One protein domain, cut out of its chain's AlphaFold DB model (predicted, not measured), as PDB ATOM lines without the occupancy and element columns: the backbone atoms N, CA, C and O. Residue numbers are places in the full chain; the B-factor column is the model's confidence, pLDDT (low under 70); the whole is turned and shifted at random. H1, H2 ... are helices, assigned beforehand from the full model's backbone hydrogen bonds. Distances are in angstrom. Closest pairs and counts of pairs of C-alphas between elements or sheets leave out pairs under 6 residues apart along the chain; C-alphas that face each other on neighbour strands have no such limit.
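What this domain is: This is residues 40 to 83 of the 239 residues of an uncharacterized protein of Mesocestoides corti (UniProt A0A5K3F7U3). A small rounded body with little regular structure: loops link four very short helices, of which H1 and H4 pack together while H2 and H3 touch no helix. The long link after H1 loops out and returns, and residues 54 to 55 pair antiparallel with residues 40 to 41. The 44 printed residues include H1, H2, H3 and H4 in that order and no named strand; the class is all helix, with only 17 residues in named elements. It is compact, radius of gyration of the C-alphas 9.4 A, spanning 24 by 19 by 17 A.

Where its parts are: Find C-alpha 42 at (79.803, 62.728, -21.997), where H1, residues 42 to 45, begins; it covers 5.2 A. Next come H2, residues 57 to 61, 6.9 A, and H3, residues 65 to 68, 5.3 A. H4, residues 75 to 78, 5.8 A, ends at (67.916, 63.839, -25.598).

How they stand to each other: H1 and H4 touch, closest at the C-alphas of Leu 45 and Val 76, 5.0 A. H2 and H4 are apart, as are H1 and H3. In H2 every O i to N i+4 pair is within hydrogen-bond range; H1, H3 and H4 are too short for one.

The domain as a whole: The farthest C-alphas, Gly 51 and Pro 81, are 24.3 A apart. The printed part has no cut; H1 to H2 is a long link. The pLDDT is under 70 at residues 50 to 52 and 80 to 81.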
ATOM      1  N   TYR A  40      74.975  57.694 -22.239       88.75
ATOM      2  CA  TYR A  40      75.358  58.724 -23.189       88.75
ATOM      3  C   TYR A  40      76.836  59.040 -23.039       88.75
ATOM      4  O   TYR A  40      77.281  59.318 -21.926       88.75
ATOM      5  N   PRO A  41      77.613  59.065 -24.130       90.62
ATOM      6  CA  PRO A  41      78.966  59.597 -24.077       90.62
ATOM      7  C   PRO A  41      78.942  61.043 -23.570       90.62
ATOM      8  O   PRO A  41      78.230  61.878 -24.135       90.62
ATOM      9  N   LEU A  42      79.740  61.364 -22.547       89.38
ATOM     10  CA  LEU A  42      79.803  62.728 -21.997       89.38
ATOM     11  C   LEU A  42      80.158  63.772 -23.061       89.38
ATOM     12  O   LEU A  42      79.615  64.875 -23.043       89.38
ATOM     13  N   SER A  43      80.997  63.403 -24.032       90.12
ATOM     14  CA  SER A  43      81.385  64.260 -25.156       90.12
ATOM     15  C   SER A  43      80.216  64.668 -26.055       90.12
ATOM     16  O   SER A  43      80.305  65.677 -26.749       90.12
ATOM     17  N   ASN A  44      79.124  63.898 -26.057       90.00
ATOM     18  CA  ASN A  44      77.923  64.232 -26.821       90.00
ATOM     19  C   ASN A  44      77.035  65.232 -26.072       90.00
ATOM     20  O   ASN A  44      76.241  65.925 -26.705       90.00
ATOM     21  N   LEU A  45      77.151  65.292 -24.741       89.50
ATOM     22  CA  LEU A  45      76.303  66.113 -23.880       89.50
ATOM     23  C   LEU A  45      76.983  67.413 -23.432       89.50
ATOM     24  O   LEU A  45      76.297  68.420 -23.278       89.50
ATOM     25  N   PHE A  46      78.308  67.425 -23.251       90.94
ATOM     26  CA  PHE A  46      79.043  68.548 -22.663       90.94
ATOM     27  C   PHE A  46      80.314  68.901 -23.448       90.94
ATOM     28  O   PHE A  46      81.096  68.033 -23.838       90.94
ATOM     29  N   ARG A  47      80.563  70.201 -23.641       89.88
ATOM     30  CA  ARG A  47      81.776  70.720 -24.291       89.88
ATOM     31  C   ARG A  47      83.004  70.466 -23.422       89.88
ATOM     32  O   ARG A  47      82.967  70.659 -22.212       89.88
ATOM     33  N   GLY A  48      84.115  70.086 -24.051       83.75
ATOM     34  CA  GLY A  48      85.413  69.944 -23.381       83.75
ATOM     35  C   GLY A  48      85.569  68.694 -22.508       83.75
ATOM     36  O   GLY A  48      86.695  68.370 -22.139       83.75
ATOM     37  N   LEU A  49      84.496  67.943 -22.236       82.19
ATOM     38  CA  LEU A  49      84.582  66.647 -21.564       82.19
ATOM     39  C   LEU A  49      84.913  65.560 -22.593       82.19
ATOM     40  O   LEU A  49      84.044  65.085 -23.323       82.19
ATOM     41  N   LYS A  50      86.193  65.182 -22.673       69.81
ATOM     42  CA  LYS A  50      86.682  64.085 -23.520       69.81
ATOM     43  C   LYS A  50      87.022  62.877 -22.639       69.81
ATOM     44  O   LYS A  50      87.838  62.994 -21.733       69.81
ATOM     45  N   GLY A  51      86.404  61.725 -22.899       65.44
ATOM     46  CA  GLY A  51      86.673  60.468 -22.189       65.44
ATOM     47  C   GLY A  51      85.723  59.341 -22.608       65.44
ATOM     48  O   GLY A  51      84.674  59.611 -23.188       65.44
ATOM     49  N   ARG A  52      86.074  58.080 -22.303       60.28
ATOM     50  CA  ARG A  52      85.226  56.887 -22.553       60.28
ATOM     51  C   ARG A  52      84.037  56.762 -21.587       60.28
ATOM     52  O   ARG A  52      83.279  55.801 -21.672       60.28
ATOM     53  N   ASN A  53      83.879  57.710 -20.668       78.94
ATOM     54  CA  ASN A  53      82.848  57.649 -19.644       78.94
ATOM     55  C   ASN A  53      81.487  57.960 -20.274       78.94
ATOM     56  O   ASN A  53      81.260  59.053 -20.803       78.94
ATOM     57  N   ALA A  54      80.603  56.969 -20.231       87.69
ATOM     58  CA  ALA A  54      79.208  57.113 -20.592       87.69
ATOM     59  C   ALA A  54      78.377  57.223 -19.311       87.69
ATOM     60  O   ALA A  54      78.643  56.511 -18.343       87.69
ATOM     61  N   ILE A  55      77.400  58.122 -19.318       87.69
ATOM     62  CA  ILE A  55      76.606  58.499 -18.150       87.69
ATOM     63  C   ILE A  55      75.138  58.124 -18.365       87.69
ATOM     64  O   ILE A  55      74.647  58.281 -19.488       87.69
ATOM     65  N   SER A  56      74.453  57.593 -17.347       88.12
ATOM     66  CA  SER A  56      73.001  57.374 -17.417       88.12
ATOM     67  C   SER A  56      72.220  58.664 -17.142       88.12
ATOM     68  O   SER A  56      72.798  59.706 -16.821       88.12
ATOM     69  N   PHE A  57      70.895  58.613 -17.282       84.50
ATOM     70  CA  PHE A  57      70.033  59.729 -16.899       84.50
ATOM     71  C   PHE A  57      70.091  60.015 -15.387       84.50
ATOM     72  O   PHE A  57      70.193  61.171 -14.984       84.50
ATOM     73  N   GLU A  58      70.110  58.975 -14.557       83.19
ATOM     74  CA  GLU A  58      70.196  59.079 -13.095       83.19
ATOM     75  C   GLU A  58      71.519  59.724 -12.669       83.19
ATOM     76  O   GLU A  58      71.548  60.640 -11.846       83.19
ATOM     77  N   ASP A  59      72.619  59.310 -13.300       86.69
ATOM     78  CA  ASP A  59      73.942  59.877 -13.058       86.69
ATOM     79  C   ASP A  59      74.008  61.381 -13.409       86.69
ATOM     80  O   ASP A  59      74.701  62.145 -12.730       86.69
ATOM     81  N   LEU A  60      73.279  61.841 -14.441       85.12
ATOM     82  CA  LEU A  60      73.191  63.270 -14.788       85.12
ATOM     83  C   LEU A  60      72.590  64.098 -13.647       85.12
ATOM     84  O   LEU A  60      73.029  65.231 -13.427       85.12
ATOM     85  N   GLY A  61      71.623  63.542 -12.911       79.88
ATOM     86  CA  GLY A  61      71.024  64.180 -11.735       79.88
ATOM     87  C   GLY A  61      72.032  64.427 -10.609       79.88
ATOM     88  O   GLY A  61      71.914  65.406  -9.877       79.88
ATOM     89  N   MET A  62      73.076  63.598 -10.523       84.19
ATOM     90  CA  MET A  62      74.155  63.721  -9.537       84.19
ATOM     91  C   MET A  62      75.310  64.623 -10.006       84.19
ATOM     92  O   MET A  62      76.247  64.886  -9.246       84.19
ATOM     93  N   MET A  63      75.291  65.112 -11.252       82.88
ATOM     94  CA  MET A  63      76.394  65.914 -11.778       82.88
ATOM     95  C   MET A  63      76.450  67.323 -11.166       82.88
ATOM     96  O   MET A  63      75.450  68.047 -11.151       82.88
ATOM     97  N   PRO A  64      77.651  67.810 -10.792       83.69
ATOM     98  CA  PRO A  64      77.829  69.180 -10.326       83.69
ATOM     99  C   PRO A  64      77.341  70.244 -11.325       83.69
ATOM    100  O   PRO A  64      77.668  70.198 -12.515       83.69
ATOM    101  N   ARG A  65      76.674  71.298 -10.823       79.81
ATOM    102  CA  ARG A  65      76.095  72.402 -11.625       79.81
ATOM    103  C   ARG A  65      77.073  73.060 -12.607       79.81
ATOM    104  O   ARG A  65      76.667  73.530 -13.666       79.81
ATOM    105  N   ARG A  66      78.373  73.076 -12.286       84.44
ATOM    106  CA  ARG A  66      79.421  73.614 -13.174       84.44
ATOM    107  C   ARG A  66      79.455  72.934 -14.546       84.44
ATOM    108  O   ARG A  66      79.758  73.605 -15.524       84.44
ATOM    109  N   PHE A  67      79.100  71.651 -14.632       84.44
ATOM    110  CA  PHE A  67      79.072  70.924 -15.901       84.44
ATOM    111  C   PHE A  67      77.878  71.316 -16.768       84.44
ATOM    112  O   PHE A  67      78.019  71.402 -17.983       84.44
ATOM    113  N   TRP A  68      76.742  71.677 -16.169       85.69
ATOM    114  CA  TRP A  68      75.573  72.162 -16.908       85.69
ATOM    115  C   TRP A  68      75.833  73.476 -17.658       85.69
ATOM    116  O   TRP A  68      75.210  73.724 -18.685       85.69
ATOM    117  N   LYS A  69      76.828  74.274 -17.235       86.75
ATOM    118  CA  LYS A  69      77.312  75.438 -18.007       86.75
ATOM    119  C   LYS A  69      78.002  75.049 -19.323       86.75
ATOM    120  O   LYS A  69      78.159  75.893 -20.198       86.75
ATOM    121  N   LEU A  70      78.431  73.794 -19.458       90.44
ATOM    122  CA  LEU A  70      79.104  73.250 -20.641       90.44
ATOM    123  C   LEU A  70      78.150  72.466 -21.550       90.44
ATOM    124  O   LEU A  70      78.611  71.877 -22.528       90.44
ATOM    125  N   ALA A  71      76.853  72.413 -21.236       90.31
ATOM    126  CA  ALA A  71      75.888  71.614 -21.981       90.31
ATOM    127  C   ALA A  71      75.859  71.989 -23.475       90.31
ATOM    128  O   ALA A  71      75.851  73.162 -23.856       90.31
ATOM    129  N   ILE A  72      75.851  70.972 -24.336       88.75
ATOM    130  CA  ILE A  72      75.729  71.124 -25.783       88.75
ATOM    131  C   ILE A  72      74.247  71.086 -26.134       88.75
ATOM    132  O   ILE A  72      73.593  70.048 -26.042       88.75
ATOM    133  N   TYR A  73      73.723  72.217 -26.590       88.00
ATOM    134  CA  TYR A  73      72.364  72.308 -27.107       88.00
ATOM    135  C   TYR A  73      72.318  72.002 -28.615       88.00
ATOM    136  O   TYR A  73      73.229  72.415 -29.335       88.00
ATOM    137  N   PRO A  74      71.279  71.295 -29.106       82.81
ATOM    138  CA  PRO A  74      70.155  70.715 -28.355       82.81
ATOM    139  C   PRO A  74      70.422  69.297 -27.804       82.81
ATOM    140  O   PRO A  74      69.501  68.639 -27.336       82.81
ATOM    141  N   GLN A  75      71.657  68.799 -27.854       85.75
ATOM    142  CA  GLN A  75      71.979  67.373 -27.668       85.75
ATOM    143  C   GLN A  75      71.663  66.886 -26.257       85.75
ATOM    144  O   GLN A  75      71.147  65.780 -26.091       85.75
ATOM    145  N   VAL A  76      71.882  67.747 -25.265       84.12
ATOM    146  CA  VAL A  76      71.496  67.512 -23.871       84.12
ATOM    147  C   VAL A  76      69.984  67.285 -23.696       84.12
ATOM    148  O   VAL A  76      69.571  66.581 -22.784       84.12
ATOM    149  N   TYR A  77      69.130  67.776 -24.603       80.62
ATOM    150  CA  TYR A  77      67.682  67.528 -24.540       80.62
ATOM    151  C   TYR A  77      67.278  66.106 -24.926       80.62
ATOM    152  O   TYR A  77      66.117  65.748 -24.785       80.62
ATOM    153  N   ARG A  78      68.206  65.266 -25.396       77.00
ATOM    154  CA  ARG A  78      67.916  63.839 -25.598       77.00
ATOM    155  C   ARG A  78      67.764  63.082 -24.282       77.00
ATOM    156  O   ARG A  78      67.191  62.001 -24.300       77.00
ATOM    157  N   THR A  79      68.291  63.633 -23.191       76.81
ATOM    158  CA  THR A  79      68.221  63.035 -21.857       76.81
ATOM    159  C   THR A  79      67.169  63.716 -20.982       76.81
ATOM    160  O   THR A  79      66.727  63.129 -20.012       76.81
ATOM    161  N   TYR A  80      66.749  64.944 -21.302       68.62
ATOM    162  CA  TYR A  80      65.801  65.736 -20.509       68.62
ATOM    163  C   TYR A  80      64.394  65.746 -21.143       68.62
ATOM    164  O   TYR A  80      64.294  65.803 -22.367       68.62
ATOM    165  N   PRO A  81      63.290  65.799 -20.369       65.38
ATOM    166  CA  PRO A  81      63.208  65.767 -18.904       65.38
ATOM    167  C   PRO A  81      63.325  64.360 -18.309       65.38
ATOM    168  O   PRO A  81      63.565  64.255 -17.117       65.38
ATOM    169  N   GLN A  82      63.186  63.320 -19.134       72.44
ATOM    170  CA  GLN A  82      63.375  61.905 -18.805       72.44
ATOM    171  C   GLN A  82      63.952  61.184 -20.029       72.44
ATOM    172  O   GLN A  82      63.566  61.500 -21.161       72.44
ATOM    173  N   ASP A  83      64.808  60.182 -19.823       79.06
ATOM    174  CA  ASP A  83      65.268  59.295 -20.899       79.06
ATOM    175  C   ASP A  83      64.271  58.165 -21.165       79.06
ATOM    176  O   ASP A  83      64.510  56.995 -20.877       79.06
TER     177      ASP A  83